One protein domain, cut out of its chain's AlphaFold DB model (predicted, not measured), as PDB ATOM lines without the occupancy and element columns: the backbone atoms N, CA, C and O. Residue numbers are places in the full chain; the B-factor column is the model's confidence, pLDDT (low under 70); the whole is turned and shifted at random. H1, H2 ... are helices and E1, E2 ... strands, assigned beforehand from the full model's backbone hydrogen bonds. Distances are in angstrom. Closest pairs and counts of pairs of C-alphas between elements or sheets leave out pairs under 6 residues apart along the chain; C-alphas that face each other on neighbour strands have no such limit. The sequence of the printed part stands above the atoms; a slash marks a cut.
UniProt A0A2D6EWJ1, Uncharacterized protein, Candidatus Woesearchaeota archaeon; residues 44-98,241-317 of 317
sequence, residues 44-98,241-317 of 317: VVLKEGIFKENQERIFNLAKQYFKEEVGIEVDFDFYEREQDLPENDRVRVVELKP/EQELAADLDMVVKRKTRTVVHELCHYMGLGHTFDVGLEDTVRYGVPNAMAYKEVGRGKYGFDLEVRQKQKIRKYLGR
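AT A GLANCE: This is residues 44 to 98 and 241 to 317 of the 317 residues of an uncharacterized protein of Candidatus Woesearchaeota archaeon (UniProt A0A2D6EWJ1). One long helix, H3, runs through the domain, and H2 crosses its middle stretch at a steep angle, with H5 making a corner at the last residues of H2. To one side of H3 lie the strands E1 and E2 with the loop that joins them; to the other side lie H4 and a long looping stretch, residues 276 to 304, while residues 241 to 247 of H3 stick out as a free arm. The printed part has 132 residues, with five named helices and two named strands in the order H1, H2, E1, E2, H3, H4, H5, and the class is mostly helix. Neither strand pairs with a named strand. The whole is compact, with a radius of gyration of the C-alphas of 15.1 A and spans of 47 by 42 by 29 A.

IN THESE COORDINATES: H3, residues 241 to 266, is 37.5 A long, from C-alpha 241 at (-24.640, -34.530, -1.134) to C-alpha 266 at (0.944, -60.192, 8.620). H2, residues 55 to 70, measures 21.0 A, and H5, residues 305 to 315, measures 16.0 A and ends with C-alpha 315 at (10.315, -56.706, 4.276). H1 is residues 50 to 53, 5.1 A, and H4 is residues 272 to 275, 5.4 A. E1, residues 73 to 79, is 19.9 A long, and E2, residues 91 to 96, is 15.7 A long.

HOW THE PARTS SIT: H3, with residues 252 to 260 alone, touches residues 57 to 62 of H2; the closest C-alphas, of Ile 58 and Thr 256, are 4.9 A apart. The two run the same way at a steep tilt of 59 degrees. H5 touches residues 69 to 70 of H2, about perpendicular at 75 degrees, with the C-alphas of Val 70 and Lys 308 closest at 5.5 A. H5 is close to H3 but not clearly touching; the closest C-alphas, of Cys 264 and Ile 311, are 7.1 A apart. H1 is close to H3 but not clearly touching, its closest C-alpha pair being Phe 51 and Lys 255 at 7.1 A. The closest C-alphas of H2 and E1, those of Lys 67 and Glu 73, are 5.4 A apart. E2 is near both E1 and H3. H4 is apart from H3 and H5. In H2, H3 and H5 every O i to N i+4 pair is within hydrogen-bond range; H1 and H4 are too short for such a pair.

THE WHOLE: The C-alphas of Glu 241 and Arg 317, the two farthest apart, are 47.2 A apart. Residues 99 to 240 are cut out, and C-alphas 98 and 241 are 31.5 A apart across the cut. The links from E1 to E2 and from H4 to H5 are long. The mean pLDDT of the printed part is 82.5; it is under 70 at residues 98, 241 to 247, 273 to 275, 291 and 317.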
ATOM      1  N   VAL A  44      -5.710 -60.585  -4.196       89.12
ATOM      2  CA  VAL A  44      -6.894 -60.196  -3.429       89.12
ATOM      3  C   VAL A  44      -8.158 -60.832  -3.993       89.12
ATOM      4  O   VAL A  44      -8.465 -60.680  -5.172       89.12
ATOM      5  N   VAL A  45      -8.957 -61.459  -3.132       87.38
ATOM      6  CA  VAL A  45     -10.307 -61.932  -3.460       87.38
ATOM      7  C   VAL A  45     -11.315 -61.236  -2.563       87.38
ATOM      8  O   VAL A  45     -11.291 -61.395  -1.342       87.38
ATOM      9  N   LEU A  46     -12.227 -60.487  -3.179       85.19
ATOM     10  CA  LEU A  46     -13.300 -59.769  -2.493       85.19
ATOM     11  C   LEU A  46     -14.648 -60.424  -2.773       85.19
ATOM     12  O   LEU A  46     -14.873 -60.976  -3.848       85.19
ATOM     13  N   LYS A  47     -15.562 -60.342  -1.810       81.69
ATOM     14  CA  LYS A  47     -16.950 -60.779  -1.968       81.69
ATOM     15  C   LYS A  47     -17.829 -59.549  -2.216       81.69
ATOM     16  O   LYS A  47     -17.424 -58.419  -1.966       81.69
ATOM     17  N   GLU A  48     -19.060 -59.758  -2.675       81.19
ATOM     18  CA  GLU A  48     -20.035 -58.666  -2.803       81.19
ATOM     19  C   GLU A  48     -20.204 -57.918  -1.470       81.19
ATOM     20  O   GLU A  48     -20.346 -58.546  -0.415       81.19
ATOM     21  N   GLY A  49     -20.167 -56.586  -1.503       77.31
ATOM     22  CA  GLY A  49     -20.239 -55.729  -0.319       77.31
ATOM     23  C   GLY A  49     -19.295 -54.531  -0.397       77.31
ATOM     24  O   GLY A  49     -18.752 -54.213  -1.455       77.31
ATOM     25  N   ILE A  50     -19.062 -53.879   0.748       74.44
ATOM     26  CA  ILE A  50     -18.429 -52.549   0.791       74.44
ATOM     27  C   ILE A  50     -17.008 -52.579   0.215       74.44
ATOM     28  O   ILE A  50     -16.605 -51.627  -0.457       74.44
ATOM     29  N   PHE A  51     -16.250 -53.653   0.468       76.62
ATOM     30  CA  PHE A  51     -14.897 -53.800  -0.070       76.62
ATOM     31  C   PHE A  51     -14.890 -53.884  -1.597       76.62
ATOM     32  O   PHE A  51     -14.099 -53.173  -2.206       76.62
ATOM     33  N   LYS A  52     -15.761 -54.693  -2.217       84.00
ATOM     34  CA  LYS A  52     -15.851 -54.805  -3.684       84.00
ATOM     35  C   LYS A  52     -16.421 -53.528  -4.311       84.00
ATOM     36  O   LYS A  52     -15.850 -53.016  -5.266       84.00
ATOM     37  N   GLU A  53     -17.483 -52.963  -3.737       84.25
ATOM     38  CA  GLU A  53     -18.135 -51.737  -4.232       84.25
ATOM     39  C   GLU A  53     -17.210 -50.511  -4.211       84.25
ATOM     40  O   GLU A  53     -17.340 -49.614  -5.040       84.25
ATOM     41  N   ASN A  54     -16.271 -50.459  -3.261       83.88
ATOM     42  CA  ASN A  54     -15.338 -49.344  -3.088       83.88
ATOM     43  C   ASN A  54     -13.874 -49.777  -3.252       83.88
ATOM     44  O   ASN A  54     -12.978 -49.113  -2.724       83.88
ATOM     45  N   GLN A  55     -13.638 -50.878  -3.969       90.44
ATOM     46  CA  GLN A  55     -12.339 -51.539  -4.102       90.44
ATOM     47  C   GLN A  55     -11.233 -50.551  -4.466       90.44
ATOM     48  O   GLN A  55     -10.260 -50.401  -3.730       90.44
ATOM     49  N   GLU A  56     -11.412 -49.814  -5.560       92.38
ATOM     50  CA  GLU A  56     -10.408 -48.870  -6.042       92.38
ATOM     51  C   GLU A  56     -10.062 -47.819  -4.977       92.38
ATOM     52  O   GLU A  56      -8.895 -47.589  -4.676       92.38
ATOM     53  N   ARG A  57     -11.070 -47.227  -4.328       88.81
ATOM     54  CA  ARG A  57     -10.865 -46.169  -3.328       88.81
ATOM     55  C   ARG A  57     -10.170 -46.687  -2.072       88.81
ATOM     56  O   ARG A  57      -9.263 -46.031  -1.569       88.81
ATOM     57  N   ILE A  58     -10.594 -47.845  -1.569       89.62
ATOM     58  CA  ILE A  58     -10.059 -48.446  -0.342       89.62
ATOM     59  C   ILE A  58      -8.603 -48.871  -0.547       89.62
ATOM     60  O   ILE A  58      -7.725 -48.508   0.239       89.62
ATOM     61  N   PHE A  59      -8.332 -49.626  -1.610       93.88
ATOM     62  CA  PHE A  59      -7.014 -50.213  -1.831       93.88
ATOM     63  C   PHE A  59      -6.004 -49.188  -2.357       93.88
ATOM     64  O   PHE A  59      -4.843 -49.232  -1.948       93.88
ATOM     65  N   ASN A  60      -6.431 -48.186  -3.137       96.06
ATOM     66  CA  ASN A  60      -5.552 -47.066  -3.489       96.06
ATOM     67  C   ASN A  60      -5.197 -46.218  -2.266       96.06
ATOM     68  O   ASN A  60      -4.043 -45.814  -2.127       96.06
ATOM     69  N   LEU A  61      -6.143 -45.977  -1.349       95.00
ATOM     70  CA  LEU A  61      -5.841 -45.240  -0.122       95.00
ATOM     71  C   LEU A  61      -4.888 -46.033   0.789       95.00
ATOM     72  O   LEU A  61      -3.991 -45.439   1.388       95.00
ATOM     73  N   ALA A  62      -5.018 -47.364   0.842       93.06
ATOM     74  CA  ALA A  62      -4.077 -48.232   1.553       93.06
ATOM     75  C   ALA A  62      -2.676 -48.188   0.919       93.06
ATOM     76  O   ALA A  62      -1.691 -47.992   1.631       93.06
ATOM     77  N   LYS A  63      -2.584 -48.290  -0.414       95.12
ATOM     78  CA  LYS A  63      -1.325 -48.160  -1.169       95.12
ATOM     79  C   LYS A  63      -0.651 -46.813  -0.907       95.12
ATOM     80  O   LYS A  63       0.544 -46.768  -0.620       95.12
ATOM     81  N   GLN A  64      -1.417 -45.722  -0.941       96.25
ATOM     82  CA  GLN A  64      -0.920 -44.384  -0.610       96.25
ATOM     83  C   GLN A  64      -0.438 -44.298   0.839       96.25
ATOM     84  O   GLN A  64       0.636 -43.759   1.076       96.25
ATOM     85  N   TYR A  65      -1.188 -44.850   1.800       95.88
ATOM     86  CA  TYR A  65      -0.768 -44.875   3.202       95.88
ATOM     87  C   TYR A  65       0.578 -45.589   3.367       95.88
ATOM     88  O   TYR A  65       1.510 -45.031   3.940       95.88
ATOM     89  N   PHE A  66       0.724 -46.799   2.824       94.38
ATOM     90  CA  PHE A  66       1.981 -47.535   2.930       94.38
ATOM     91  C   PHE A  66       3.145 -46.817   2.246       94.38
ATOM     92  O   PHE A  66       4.230 -46.745   2.823       94.38
ATOM     93  N   LYS A  67       2.915 -46.212   1.079       93.75
ATOM     94  CA  LYS A  67       3.949 -45.463   0.361       93.75
ATOM     95  C   LYS A  67       4.387 -44.209   1.112       93.75
ATOM     96  O   LYS A  67       5.580 -43.991   1.291       93.75
ATOM     97  N   GLU A  68       3.439 -43.397   1.560       93.81
ATOM     98  CA  GLU A  68       3.724 -42.086   2.147       93.81
ATOM     99  C   GLU A  68       4.116 -42.167   3.627       93.81
ATOM    100  O   GLU A  68       5.086 -41.542   4.050       93.81
ATOM    101  N   GLU A  69       3.384 -42.954   4.418       93.50
ATOM    102  CA  GLU A  69       3.556 -43.005   5.874       93.50
ATOM    103  C   GLU A  69       4.536 -44.088   6.304       93.50
ATOM    104  O   GLU A  69       5.288 -43.915   7.270       93.50
ATOM    105  N   VAL A  70       4.534 -45.221   5.600       92.06
ATOM    106  CA  VAL A  70       5.384 -46.368   5.930       92.06
ATOM    107  C   VAL A  70       6.611 -46.429   5.028       92.06
ATOM    108  O   VAL A  70       7.618 -46.953   5.476       92.06
ATOM    109  N   GLY A  71       6.633 -45.812   3.849       90.69
ATOM    110  CA  GLY A  71       7.777 -45.870   2.933       90.69
ATOM    111  C   GLY A  71       7.998 -47.258   2.328       90.69
ATOM    112  O   GLY A  71       9.146 -47.675   2.204       90.69
ATOM    113  N   ILE A  72       6.918 -47.983   2.019       90.75
ATOM    114  CA  ILE A  72       6.950 -49.270   1.304       90.75
ATOM    115  C   ILE A  72       5.948 -49.238   0.147       90.75
ATOM    116  O   ILE A  72       4.918 -48.565   0.246       90.75
ATOM    117  N   GLU A  73       6.210 -49.967  -0.934       92.31
ATOM    118  CA  GLU A  73       5.228 -50.138  -2.009       92.31
ATOM    119  C   GLU A  73       4.369 -51.373  -1.760       92.31
ATOM    120  O   GLU A  73       4.874 -52.426  -1.381       92.31
ATOM    121  N   VAL A  74       3.057 -51.234  -1.954       91.50
ATOM    122  CA  VAL A  74       2.111 -52.347  -1.864       91.50
ATOM    123  C   VAL A  74       1.290 -52.387  -3.141       91.50
ATOM    124  O   VAL A  74       0.722 -51.364  -3.534       91.50
ATOM    125  N   ASP A  75       1.226 -53.556  -3.764       94.19
ATOM    126  CA  ASP A  75       0.432 -53.807  -4.962       94.19
ATOM    127  C   ASP A  75      -0.629 -54.868  -4.699       94.19
ATOM    128  O   ASP A  75      -0.415 -55.809  -3.937       94.19
ATOM    129  N   PHE A  76      -1.787 -54.689  -5.330       94.69
ATOM    130  CA  PHE A  76      -2.963 -55.529  -5.151       94.69
ATOM    131  C   PHE A  76      -3.467 -55.973  -6.518       94.69
ATOM    132  O   PHE A  76      -3.950 -55.138  -7.285       94.69
ATOM    133  N   ASP A  77      -3.398 -57.273  -6.788       94.69
ATOM    134  CA  ASP A  77      -4.015 -57.876  -7.966       94.69
ATOM    135  C   ASP A  77      -5.301 -58.576  -7.555       94.69
ATOM    136  O   ASP A  77      -5.327 -59.313  -6.574       94.69
ATOM    137  N   PHE A  78      -6.391 -58.307  -8.266       94.81
ATOM    138  CA  PHE A  78      -7.723 -58.737  -7.853       94.81
ATOM    139  C   PHE A  78      -8.212 -59.918  -8.678       94.81
ATOM    140  O   PHE A  78      -8.147 -59.911  -9.906       94.81
ATOM    141  N   TYR A  79      -8.781 -60.889  -7.977       94.50
ATOM    142  CA  TYR A  79      -9.316 -62.123  -8.525       94.50
ATOM    143  C   TYR A  79     -10.770 -62.286  -8.082       94.50
ATOM    144  O   TYR A  79     -11.158 -61.891  -6.979       94.50
ATOM    145  N   GLU A  80     -11.593 -62.884  -8.941       91.19
ATOM    146  CA  GLU A  80     -13.013 -63.081  -8.633       91.19
ATOM    147  C   GLU A  80     -13.238 -64.215  -7.625       91.19
ATOM    148  O   GLU A  80     -14.185 -64.176  -6.837       91.19
ATOM    149  N   ARG A  81     -12.382 -65.246  -7.623       90.12
ATOM    150  CA  ARG A  81     -12.544 -66.423  -6.759       90.12
ATOM    151  C   ARG A  81     -11.204 -66.893  -6.204       90.12
ATOM    152  O   ARG A  81     -10.184 -66.823  -6.874       90.12
ATOM    153  N   GLU A  82     -11.241 -67.471  -5.001       85.25
ATOM    154  CA  GLU A  82     -10.062 -68.051  -4.324       85.25
ATOM    155  C   GLU A  82      -9.375 -69.139  -5.163       85.25
ATOM    156  O   GLU A  82      -8.159 -69.257  -5.135       85.25
ATOM    157  N   GLN A  83     -10.139 -69.907  -5.942       88.75
ATOM    158  CA  GLN A  83      -9.613 -70.958  -6.823       88.75
ATOM    159  C   GLN A  83      -8.872 -70.430  -8.061       88.75
ATOM    160  O   GLN A  83      -8.200 -71.204  -8.731       88.75
ATOM    161  N   ASP A  84      -9.027 -69.141  -8.382       90.38
ATOM    162  CA  ASP A  84      -8.345 -68.497  -9.507       90.38
ATOM    163  C   ASP A  84      -7.000 -67.879  -9.066       90.38
ATOM    164  O   ASP A  84      -6.287 -67.301  -9.888       90.38
ATOM    165  N   LEU A  85      -6.657 -67.977  -7.772       86.44
ATOM    166  CA  LEU A  85      -5.408 -67.451  -7.232       86.44
ATOM    167  C   LEU A  85      -4.208 -68.264  -7.741       86.44
ATOM    168  O   LEU A  85      -4.222 -69.495  -7.649       86.44
ATOM    169  N   PRO A  86      -3.146 -67.602  -8.222       87.75
ATOM    170  CA  PRO A  86      -1.923 -68.280  -8.627       87.75
ATOM    171  C   PRO A  86      -1.238 -68.983  -7.444       87.75
ATOM    172  O   PRO A  86      -1.328 -68.577  -6.280       87.75
ATOM    173  N   GLU A  87      -0.514 -70.056  -7.751       85.31
ATOM    174  CA  GLU A  87       0.442 -70.672  -6.831       85.31
ATOM    175  C   GLU A  87       1.765 -69.906  -6.929       85.31
ATOM    176  O   GLU A  87       2.558 -70.115  -7.845       85.31
ATOM    177  N   ASN A  88       1.961 -68.947  -6.027       84.38
ATOM    178  CA  ASN A  88       3.155 -68.113  -5.926       84.38
ATOM    179  C   ASN A  88       3.399 -67.727  -4.453       84.38
ATOM    180  O   ASN A  88       2.605 -68.069  -3.576       84.38
ATOM    181  N   ASP A  89       4.473 -66.980  -4.198       79.75
ATOM    182  CA  ASP A  89       4.854 -66.539  -2.848       79.75
ATOM    183  C   ASP A  89       4.163 -65.228  -2.410       79.75
ATOM    184  O   ASP A  89       4.552 -64.615  -1.411       79.75
ATOM    185  N   ARG A  90       3.164 -64.743  -3.161       85.81
ATOM    186  CA  ARG A  90       2.487 -63.473  -2.863       85.81
ATOM    187  C   ARG A  90       1.528 -63.621  -1.694       85.81
ATOM    188  O   ARG A  90       0.971 -64.684  -1.426       85.81
ATOM    189  N   VAL A  91       1.283 -62.505  -1.009       84.56
ATOM    190  CA  VAL A  91       0.352 -62.484   0.123       84.56
ATOM    191  C   VAL A  91      -1.074 -62.574  -0.387       84.56
ATOM    192  O   VAL A  91      -1.555 -61.688  -1.088       84.56
ATOM    193  N   ARG A  92      -1.805 -63.605   0.012       84.19
ATOM    194  CA  ARG A  92      -3.202 -63.760  -0.403       84.19
ATOM    195  C   ARG A  92      -4.118 -63.009   0.550       84.19
ATOM    196  O   ARG A  92      -4.156 -63.328   1.728       84.19
ATOM    197  N   VAL A  93      -4.886 -62.037   0.076       82.50
ATOM    198  CA  VAL A  93      -5.845 -61.266   0.877       82.50
ATOM    199  C   VAL A  93      -7.264 -61.708   0.525       82.50
ATOM    200  O   VAL A  93      -7.755 -61.433  -0.563       82.50
ATOM    201  N   VAL A  94      -7.958 -62.382   1.437       82.88
ATOM    202  CA  VAL A  94      -9.271 -62.983   1.168       82.88
ATOM    203  C   VAL A  94     -10.337 -62.379   2.071       82.88
ATOM    204  O   VAL A  94     -10.235 -62.426   3.296       82.88
ATOM    205  N   GLU A  95     -11.404 -61.844   1.484       80.75
ATOM    206  CA  GLU A  95     -12.578 -61.437   2.248       80.75
ATOM    207  C   GLU A  95     -13.404 -62.657   2.695       80.75
ATOM    208  O   GLU A  95     -13.791 -63.497   1.880       80.75
ATOM    209  N   LEU A  96     -13.728 -62.719   3.989       72.38
ATOM    210  CA  LEU A  96     -14.608 -63.722   4.585       72.38
ATOM    211  C   LEU A  96     -15.907 -63.090   5.086       72.38
ATOM    212  O   LEU A  96     -15.902 -62.074   5.789       72.38
ATOM    213  N   LYS A  97     -17.039 -63.754   4.821       70.50
ATOM    214  CA  LYS A  97     -18.317 -63.406   5.460       70.50
ATOM    215  C   LYS A  97     -18.411 -63.990   6.877       70.50
ATOM    216  O   LYS A  97     -17.815 -65.033   7.146       70.50
ATOM    217  N   PRO A  98     -19.216 -63.408   7.794       66.31
ATOM    218  CA  PRO A  98     -19.294 -63.858   9.191       66.31
ATOM    219  C   PRO A  98     -19.540 -65.365   9.383       66.31
ATOM    220  O   PRO A  98     -18.970 -65.979  10.287       66.31
ATOM    221  N   GLU A 241     -25.700 -33.828  -0.395       48.22
ATOM    222  CA  GLU A 241     -24.640 -34.530  -1.134       48.22
ATOM    223  C   GLU A 241     -23.273 -34.459  -0.436       48.22
ATOM    224  O   GLU A 241     -22.508 -35.420  -0.478       48.22
ATOM    225  N   GLN A 242     -22.977 -33.359   0.264       53.22
ATOM    226  CA  GLN A 242     -21.724 -33.189   1.005       53.22
ATOM    227  C   GLN A 242     -21.670 -34.084   2.251       53.22
ATOM    228  O   GLN A 242     -20.634 -34.676   2.541       53.22
ATOM    229  N   GLU A 243     -22.785 -34.220   2.970       47.25
ATOM    230  CA  GLU A 243     -22.923 -35.117   4.122       47.25
ATOM    231  C   GLU A 243     -22.830 -36.589   3.687       47.25
ATOM    232  O   GLU A 243     -22.136 -37.375   4.329       47.25
ATOM    233  N   LEU A 244     -23.455 -36.948   2.561       53.59
ATOM    234  CA  LEU A 244     -23.345 -38.278   1.948       53.59
ATOM    235  C   LEU A 244     -21.906 -38.590   1.510       53.59
ATOM    236  O   LEU A 244     -21.400 -39.682   1.770       53.59
ATOM    237  N   ALA A 245     -21.225 -37.626   0.886       56.25
ATOM    238  CA  ALA A 245     -19.831 -37.771   0.484       56.25
ATOM    239  C   ALA A 245     -18.893 -37.921   1.692       56.25
ATOM    240  O   ALA A 245     -17.972 -38.740   1.652       56.25
ATOM    241  N   ALA A 246     -19.139 -37.180   2.777       62.78
ATOM    242  CA  ALA A 246     -18.375 -37.282   4.018       62.78
ATOM    243  C   ALA A 246     -18.581 -38.633   4.720       62.78
ATOM    244  O   ALA A 246     -17.616 -39.234   5.195       62.78
ATOM    245  N   ASP A 247     -19.810 -39.152   4.745       66.19
ATOM    246  CA  ASP A 247     -20.086 -40.490   5.273       66.19
ATOM    247  C   ASP A 247     -19.358 -41.566   4.466       66.19
ATOM    248  O   ASP A 247     -18.732 -42.465   5.034       66.19
ATOM    249  N   LEU A 248     -19.400 -41.455   3.138       70.12
ATOM    250  CA  LEU A 248     -18.721 -42.381   2.244       70.12
ATOM    251  C   LEU A 248     -17.195 -42.315   2.409       70.12
ATOM    252  O   LEU A 248     -16.538 -43.354   2.426       70.12
ATOM    253  N   ASP A 249     -16.625 -41.121   2.592       76.00
ATOM    254  CA  ASP A 249     -15.208 -40.941   2.931       76.00
ATOM    255  C   ASP A 249     -14.841 -41.642   4.248       76.00
ATOM    256  O   ASP A 249     -13.854 -42.380   4.304       76.00
ATOM    257  N   MET A 250     -15.664 -41.506   5.296       75.50
ATOM    258  CA  MET A 250     -15.426 -42.226   6.550       75.50
ATOM    259  C   MET A 250     -15.515 -43.745   6.383       75.50
ATOM    260  O   MET A 250     -14.716 -44.472   6.979       75.50
ATOM    261  N   VAL A 251     -16.468 -44.240   5.587       76.19
ATOM    262  CA  VAL A 251     -16.591 -45.673   5.284       76.19
ATOM    263  C   VAL A 251     -15.330 -46.168   4.578       76.19
ATOM    264  O   VAL A 251     -14.734 -47.148   5.029       76.19
ATOM    265  N   VAL A 252     -14.868 -45.457   3.546       80.00
ATOM    266  CA  VAL A 252     -13.630 -45.789   2.825       80.00
ATOM    267  C   VAL A 252     -12.435 -45.791   3.772       80.00
ATOM    268  O   VAL A 252     -11.688 -46.766   3.790       80.00
ATOM    269  N   LYS A 253     -12.270 -44.775   4.626       85.38
ATOM    270  CA  LYS A 253     -11.174 -44.715   5.611       85.38
ATOM    271  C   LYS A 253     -11.226 -45.857   6.615       85.38
ATOM    272  O   LYS A 253     -10.201 -46.473   6.899       85.38
ATOM    273  N   ARG A 254     -12.415 -46.195   7.122       80.75
ATOM    274  CA  ARG A 254     -12.604 -47.323   8.044       80.75
ATOM    275  C   ARG A 254     -12.207 -48.647   7.393       80.75
ATOM    276  O   ARG A 254     -11.526 -49.441   8.030       80.75
ATOM    277  N   LYS A 255     -12.604 -48.879   6.141       81.25
ATOM    278  CA  LYS A 255     -12.246 -50.101   5.408       81.25
ATOM    279  C   LYS A 255     -10.780 -50.134   4.994       81.25
ATOM    280  O   LYS A 255     -10.144 -51.175   5.106       81.25
ATOM    281  N   THR A 256     -10.220 -48.986   4.634       87.62
ATOM    282  CA  THR A 256      -8.781 -48.821   4.387       87.62
ATOM    283  C   THR A 256      -7.982 -49.185   5.628       87.62
ATOM    284  O   THR A 256      -7.019 -49.941   5.545       87.62
ATOM    285  N   ARG A 257      -8.423 -48.721   6.802       87.38
ATOM    286  CA  ARG A 257      -7.821 -49.095   8.080       87.38
ATOM    287  C   ARG A 257      -7.846 -50.600   8.297       87.38
ATOM    288  O   ARG A 257      -6.841 -51.124   8.746       87.38
ATOM    289  N   THR A 258      -8.946 -51.287   7.980       83.38
ATOM    290  CA  THR A 258      -9.007 -52.756   8.067       83.38
ATOM    291  C   THR A 258      -7.937 -53.406   7.194       83.38
ATOM    292  O   THR A 258      -7.185 -54.229   7.697       83.38
ATOM    293  N   VAL A 259      -7.790 -52.990   5.932       84.06
ATOM    294  CA  VAL A 259      -6.730 -53.518   5.049       84.06
ATOM    295  C   VAL A 259      -5.341 -53.277   5.648       84.06
ATOM    296  O   VAL A 259      -4.543 -54.205   5.758       84.06
ATOM    297  N   VAL A 260      -5.057 -52.048   6.092       88.81
ATOM    298  CA  VAL A 260      -3.761 -51.705   6.700       88.81
ATOM    299  C   VAL A 260      -3.507 -52.509   7.975       88.81
ATOM    300  O   VAL A 260      -2.402 -53.007   8.165       88.81
ATOM    301  N   HIS A 261      -4.513 -52.644   8.837       87.00
ATOM    302  CA  HIS A 261      -4.443 -53.373  10.102       87.00
ATOM    303  C   HIS A 261      -4.065 -54.839   9.883       87.00
ATOM    304  O   HIS A 261      -3.102 -55.322  10.475       87.00
ATOM    305  N   GLU A 262      -4.758 -55.517   8.970       80.50
ATOM    306  CA  GLU A 262      -4.533 -56.937   8.691       80.50
ATOM    307  C   GLU A 262      -3.178 -57.189   7.993       80.50
ATOM    308  O   GLU A 262      -2.488 -58.167   8.286       80.50
ATOM    309  N   LEU A 263      -2.711 -56.265   7.148       82.75
ATOM    310  CA  LEU A 263      -1.358 -56.338   6.578       82.75
ATOM    311  C   LEU A 263      -0.264 -56.061   7.623       82.75
ATOM    312  O   LEU A 263       0.772 -56.725   7.644       82.75
ATOM    313  N   CYS A 264      -0.476 -55.105   8.528       84.00
ATOM    314  CA  CYS A 264       0.447 -54.839   9.637       84.00
ATOM    315  C   CYS A 264       0.630 -56.063  10.531       84.00
ATOM    316  O   CYS A 264       1.731 -56.382  10.983       84.00
ATOM    317  N   HIS A 265      -0.473 -56.750  10.763       77.12
ATOM    318  CA  HIS A 265      -0.526 -58.012  11.446       77.12
ATOM    319  C   HIS A 265       0.273 -59.121  10.747       77.12
ATOM    320  O   HIS A 265       1.097 -59.763  11.401       77.12
ATOM    321  N   TYR A 266       0.107 -59.293   9.430       78.56
ATOM    322  CA  TYR A 266       0.944 -60.192   8.620       78.56
ATOM    323  C   TYR A 266       2.442 -59.885   8.790       78.56
ATOM    324  O   TYR A 266       3.257 -60.783   8.981       78.56
ATOM    325  N   MET A 267       2.798 -58.600   8.864       81.75
ATOM    326  CA  MET A 267       4.170 -58.122   9.101       81.75
ATOM    327  C   MET A 267       4.597 -58.158  10.587       81.75
ATOM    328  O   MET A 267       5.600 -57.558  10.994       81.75
ATOM    329  N   GLY A 268       3.846 -58.873  11.430       77.00
ATOM    330  CA  GLY A 268       4.197 -59.190  12.811       77.00
ATOM    331  C   GLY A 268       3.883 -58.099  13.837       77.00
ATOM    332  O   GLY A 268       4.480 -58.099  14.923       77.00
ATOM    333  N   LEU A 269       3.003 -57.142  13.537       79.31
ATOM    334  CA  LEU A 269       2.470 -56.223  14.550       79.31
ATOM    335  C   LEU A 269       1.331 -56.883  15.334       79.31
ATOM    336  O   LEU A 269       0.521 -57.588  14.752       79.31
ATOM    337  N   GLY A 270       1.264 -56.652  16.646       70.94
ATOM    338  CA  GLY A 270       0.132 -57.054  17.492       70.94
ATOM    339  C   GLY A 270      -0.774 -55.868  17.820       70.94
ATOM    340  O   GLY A 270      -0.407 -54.721  17.544       70.94
ATOM    341  N   HIS A 271      -1.931 -56.134  18.430       75.06
ATOM    342  CA  HIS A 271      -2.816 -55.072  18.907       75.06
ATOM    343  C   HIS A 271      -2.152 -54.234  20.000       75.06
ATOM    344  O   HIS A 271      -1.343 -54.739  20.779       75.06
ATOM    345  N   THR A 272      -2.534 -52.961  20.105       72.94
ATOM    346  CA  THR A 272      -1.988 -52.020  21.101       72.94
ATOM    347  C   THR A 272      -2.110 -52.540  22.534       72.94
ATOM    348  O   THR A 272      -1.126 -52.517  23.273       72.94
ATOM    349  N   PHE A 273      -3.265 -53.099  22.907       68.75
ATOM    350  CA  PHE A 273      -3.497 -53.650  24.248       68.75
ATOM    351  C   PHE A 273      -2.671 -54.912  24.550       68.75
ATOM    352  O   PHE A 273      -2.334 -55.142  25.710       68.75
ATOM    353  N   ASP A 274      -2.310 -55.703  23.533       59.41
ATOM    354  CA  ASP A 274      -1.490 -56.911  23.695       59.41
ATOM    355  C   ASP A 274      -0.019 -56.568  23.970       59.41
ATOM    356  O   ASP A 274       0.683 -57.304  24.665       59.41
ATOM    357  N   VAL A 275       0.457 -55.444  23.423       68.50
ATOM    358  CA  VAL A 275       1.864 -55.017  23.515       68.50
ATOM    359  C   VAL A 275       2.086 -53.810  24.433       68.50
ATOM    360  O   VAL A 275       3.200 -53.292  24.495       68.50
ATOM    361  N   GLY A 276       1.048 -53.368  25.149       73.31
ATOM    362  CA  GLY A 276       1.124 -52.250  26.093       73.31
ATOM    363  C   GLY A 276       1.370 -50.887  25.439       73.31
ATOM    364  O   GLY A 276       2.019 -50.037  26.044       73.31
ATOM    365  N   LEU A 277       0.892 -50.687  24.208       77.75
ATOM    366  CA  LEU A 277       0.929 -49.401  23.506       77.75
ATOM    367  C   LEU A 277      -0.374 -48.622  23.710       77.75
ATOM    368  O   LEU A 277      -1.429 -49.199  23.977       77.75
ATOM    369  N   GLU A 278      -0.309 -47.304  23.537       83.62
ATOM    370  CA  GLU A 278      -1.501 -46.460  23.548       83.62
ATOM    371  C   GLU A 278      -2.349 -46.673  22.284       83.62
ATOM    372  O   GLU A 278      -1.848 -46.854  21.173       83.62
ATOM    373  N   ASP A 279      -3.672 -46.579  22.437       82.25
ATOM    374  CA  ASP A 279      -4.619 -46.689  21.318       82.25
ATOM    375  C   ASP A 279      -4.583 -45.491  20.354       82.25
ATOM    376  O   ASP A 279      -5.295 -45.461  19.348       82.25
ATOM    377  N   THR A 280      -3.810 -44.464  20.684       85.94
ATOM    378  CA  THR A 280      -3.629 -43.247  19.896       85.94
ATOM    379  C   THR A 280      -2.151 -42.971  19.719       85.94
ATOM    380  O   THR A 280      -1.351 -43.263  20.596       85.94
ATOM    381  N   VAL A 281      -1.807 -42.375  18.586       85.81
ATOM    382  CA  VAL A 281      -0.460 -41.901  18.283       85.81
ATOM    383  C   VAL A 281      -0.429 -40.370  18.352       85.81
ATOM    384  O   VAL A 281      -1.192 -39.751  19.100       85.81
ATOM    385  N   ARG A 282       0.465 -39.730  17.587       76.62
ATOM    386  CA  ARG A 282       0.644 -38.271  17.565       76.62
ATOM    387  C   ARG A 282      -0.695 -37.534  17.438       76.62
ATOM    388  O   ARG A 282      -1.514 -37.857  16.581       76.62
ATOM    389  N   TYR A 283      -0.880 -36.520  18.285       74.69
ATOM    390  CA  TYR A 283      -2.035 -35.613  18.271       74.69
ATOM    391  C   TYR A 283      -3.405 -36.299  18.429       74.69
ATOM    392  O   TYR A 283      -4.415 -35.780  17.960       74.69
ATOM    393  N   GLY A 284      -3.456 -37.464  19.087       80.38
ATOM    394  CA  GLY A 284      -4.712 -38.172  19.353       80.38
ATOM    395  C   GLY A 284      -5.278 -38.921  18.143       80.38
ATOM    396  O   GLY A 284      -6.413 -39.395  18.202       80.38
ATOM    397  N   VAL A 285      -4.505 -39.053  17.060       87.56
ATOM    398  CA  VAL A 285      -4.890 -39.869  15.903       87.56
ATOM    399  C   VAL A 285      -4.957 -41.342  16.334       87.56
ATOM    400  O   VAL A 285      -4.034 -41.815  16.994       87.56
ATOM    401  N   PRO A 286      -6.023 -42.087  15.997       87.12
ATOM    402  CA  PRO A 286      -6.137 -43.502  16.339       87.12
ATOM    403  C   PRO A 286      -4.978 -44.333  15.791       87.12
ATOM    404  O   PRO A 286      -4.608 -44.193  14.623       87.12
ATOM    405  N   ASN A 287      -4.447 -45.241  16.609       89.06
ATOM    406  CA  ASN A 287      -3.476 -46.217  16.135       89.06
ATOM    407  C   ASN A 287      -4.170 -47.210  15.182       89.06
ATOM    408  O   ASN A 287      -5.276 -47.698  15.463       89.06
ATOM    409  N   ALA A 288      -3.533 -47.537  14.057       87.69
ATOM    410  CA  ALA A 288      -4.037 -48.541  13.123       87.69
ATOM    411  C   ALA A 288      -4.260 -49.891  13.823       87.69
ATOM    412  O   ALA A 288      -5.256 -50.541  13.537       87.69
ATOM    413  N   MET A 289      -3.419 -50.247  14.802       82.44
ATOM    414  CA  MET A 289      -3.468 -51.498  15.575       82.44
ATOM    415  C   MET A 289      -4.405 -51.472  16.796       82.44
ATOM    416  O   MET A 289      -4.467 -52.451  17.537       82.44
ATOM    417  N   ALA A 290      -5.116 -50.370  17.042       77.62
ATOM    418  CA  ALA A 290      -6.112 -50.285  18.114       77.62
ATOM    419  C   ALA A 290      -7.494 -50.798  17.656       77.62
ATOM    420  O   ALA A 290      -7.693 -51.118  16.489       77.62
ATOM    421  N   TYR A 291      -8.505 -50.766  18.527       69.06
ATOM    422  CA  TYR A 291      -9.920 -50.919  18.128       69.06
ATOM    423  C   TYR A 291     -10.709 -49.601  18.120       69.06
ATOM    424  O   TYR A 291     -11.938 -49.598  18.045       69.06
ATOM    425  N   LYS A 292     -10.015 -48.457  18.157       71.62
ATOM    426  CA  LYS A 292     -10.649 -47.138  18.032       71.62
ATOM    427  C   LYS A 292     -11.174 -46.884  16.615       71.62
ATOM    428  O   LYS A 292     -10.622 -47.372  15.632       71.62
ATOM    429  N   GLU A 293     -12.253 -46.107  16.519       71.12
ATOM    430  CA  GLU A 293     -12.767 -45.632  15.230       71.12
ATOM    431  C   GLU A 293     -11.762 -44.702  14.544       71.12
ATOM    432  O   GLU A 293     -10.921 -44.108  15.214       71.12
ATOM    433  N   VAL A 294     -11.856 -44.572  13.216       76.62
ATOM    434  CA  VAL A 294     -11.039 -43.613  12.462       76.62
ATOM    435  C   VAL A 294     -11.347 -42.183  12.908       76.62
ATOM    436  O   VAL A 294     -12.498 -41.811  13.123       76.62
ATOM    437  N   GLY A 295     -10.300 -41.386  13.068       78.25
ATOM    438  CA  GLY A 295     -10.362 -39.972  13.393       78.25
ATOM    439  C   GLY A 295     -10.403 -39.088  12.149       78.25
ATOM    440  O   GLY A 295     -10.508 -39.548  11.011       78.25
ATOM    441  N   ARG A 296     -10.284 -37.778  12.373       75.25
ATOM    442  CA  ARG A 296     -10.146 -36.786  11.297       75.25
ATOM    443  C   ARG A 296      -8.748 -36.853  10.670       75.25
ATOM    444  O   ARG A 296      -7.792 -37.275  11.314       75.25
ATOM    445  N   GLY A 297      -8.627 -36.383   9.430       79.56
ATOM    446  CA  GLY A 297      -7.359 -36.305   8.695       79.56
ATOM    447  C   GLY A 297      -7.367 -37.108   7.394       79.56
ATOM    448  O   GLY A 297      -8.388 -37.694   7.023       79.56
ATOM    449  N   LYS A 298      -6.218 -37.110   6.699       85.06
ATOM    450  CA  LYS A 298      -6.051 -37.724   5.370       85.06
ATOM    451  C   LYS A 298      -6.430 -39.207   5.363       85.06
ATOM    452  O   LYS A 298      -7.214 -39.620   4.521       85.06
ATOM    453  N   TYR A 299      -5.944 -39.966   6.344       89.88
ATOM    454  CA  TYR A 299      -6.230 -41.401   6.483       89.88
ATOM    455  C   TYR A 299      -7.159 -41.717   7.664       89.88
ATOM    456  O   TYR A 299      -7.855 -42.726   7.659       89.88
ATOM    457  N   GLY A 300      -7.200 -40.839   8.672       87.25
ATOM    458  CA  GLY A 300      -7.991 -41.028   9.893       87.25
ATOM    459  C   GLY A 300      -7.389 -42.020  10.897       87.25
ATOM    460  O   GLY A 300      -7.990 -42.292  11.930       87.25
ATOM    461  N   PHE A 301      -6.204 -42.557  10.635       92.19
ATOM    462  CA  PHE A 301      -5.443 -43.412  11.544       92.19
ATOM    463  C   PHE A 301      -3.955 -43.297  11.207       92.19
ATOM    464  O   PHE A 301      -3.608 -42.802  10.134       92.19
ATOM    465  N   ASP A 302      -3.088 -43.760  12.106       94.44
ATOM    466  CA  ASP A 302      -1.656 -43.876  11.829       94.44
ATOM    467  C   ASP A 302      -0.978 -44.946  12.719       94.44
ATOM    468  O   ASP A 302      -1.611 -45.545  13.584       94.44
ATOM    469  N   LEU A 303       0.306 -45.216  12.494       91.44
ATOM    470  CA  LEU A 303       1.157 -46.131  13.251       91.44
ATOM    471  C   LEU A 303       2.253 -45.357  13.984       91.44
ATOM    472  O   LEU A 303       2.755 -44.337  13.507       91.44
ATOM    473  N   GLU A 304       2.711 -45.887  15.116       91.62
ATOM    474  CA  GLU A 304       3.897 -45.346  15.770       91.62
ATOM    475  C   GLU A 304       5.151 -45.523  14.907       91.62
ATOM    476  O   GLU A 304       5.299 -46.486  14.151       91.62
ATOM    477  N   VAL A 305       6.132 -44.637  15.099       90.31
ATOM    478  CA  VAL A 305       7.422 -44.693  14.390       90.31
ATOM    479  C   VAL A 305       8.085 -46.069  14.532       90.31
ATOM    480  O   VAL A 305       8.594 -46.615  13.554       90.31
ATOM    481  N   ARG A 306       8.034 -46.671  15.728       89.56
ATOM    482  CA  ARG A 306       8.607 -48.002  15.990       89.56
ATOM    483  C   ARG A 306       7.868 -49.120  15.248       89.56
ATOM    484  O   ARG A 306       8.502 -50.065  14.785       89.56
ATOM    485  N   GLN A 307       6.548 -49.005  15.096       91.69
ATOM    486  CA  GLN A 307       5.735 -49.947  14.320       91.69
ATOM    487  C   GLN A 307       6.078 -49.856  12.824       91.69
ATOM    488  O   GLN A 307       6.360 -50.880  12.203       91.69
ATOM    489  N   LYS A 308       6.181 -48.632  12.280       93.06
ATOM    490  CA  LYS A 308       6.613 -48.370  10.892       93.06
ATOM    491  C   LYS A 308       8.008 -48.954  10.610       93.06
ATOM    492  O   LYS A 308       8.222 -49.613   9.597       93.06
ATOM    493  N   GLN A 309       8.954 -48.785  11.537       89.69
ATOM    494  CA  GLN A 309      10.298 -49.374  11.434       89.69
ATOM    495  C   GLN A 309      10.282 -50.909  11.469       89.69
ATOM    496  O   GLN A 309      11.021 -51.546  10.720       89.69
ATOM    497  N   LYS A 310       9.444 -51.513  12.322       90.00
ATOM    498  CA  LYS A 310       9.309 -52.973  12.408       90.00
ATOM    499  C   LYS A 310       8.783 -53.570  11.101       90.00
ATOM    500  O   LYS A 310       9.299 -54.607  10.696       90.00
ATOM    501  N   ILE A 311       7.843 -52.888  10.441       89.38
ATOM    502  CA  ILE A 311       7.328 -53.253   9.112       89.38
ATOM    503  C   ILE A 311       8.440 -53.219   8.057       89.38
ATOM    504  O   ILE A 311       8.684 -54.227   7.405       89.38
ATOM    505  N   ARG A 312       9.181 -52.110   7.927       88.38
ATOM    506  CA  ARG A 312      10.302 -52.027   6.965       88.38
ATOM    507  C   ARG A 312      11.326 -53.133   7.200       88.38
ATOM    508  O   ARG A 312      11.718 -53.841   6.283       88.38
ATOM    509  N   LYS A 313      11.694 -53.343   8.470       86.88
ATOM    510  CA  LYS A 313      12.603 -54.421   8.860       86.88
ATOM    511  C   LYS A 313      12.029 -55.802   8.539       86.88
ATOM    512  O   LYS A 313      12.809 -56.729   8.449       86.88
ATOM    513  N   TYR A 314      10.716 -55.998   8.476       85.56
ATOM    514  CA  TYR A 314      10.138 -57.284   8.085       85.56
ATOM    515  C   TYR A 314      10.372 -57.570   6.594       85.56
ATOM    516  O   TYR A 314      10.680 -58.704   6.263       85.56
ATOM    517  N   LEU A 315      10.283 -56.547   5.735       79.25
ATOM    518  CA  LEU A 315      10.315 -56.706   4.276       79.25
ATOM    519  C   LEU A 315      11.708 -56.701   3.634       79.25
ATOM    520  O   LEU A 315      11.848 -57.266   2.562       79.25
ATOM    521  N   GLY A 316      12.724 -56.080   4.238       70.25
ATOM    522  CA  GLY A 316      14.115 -56.194   3.741       70.25
ATOM    523  C   GLY A 316      14.977 -57.082   4.618       70.25
ATOM    524  O   GLY A 316      16.167 -56.824   4.779       70.25
ATOM    525  N   ARG A 317      14.340 -58.057   5.265       52.69
ATOM    526  CA  ARG A 317      15.015 -59.203   5.869       52.69
ATOM    527  C   ARG A 317      15.302 -60.249   4.817       52.69
ATOM    528  O   ARG A 317      14.430 -60.438   3.948       52.69
TER     529      ARG A 317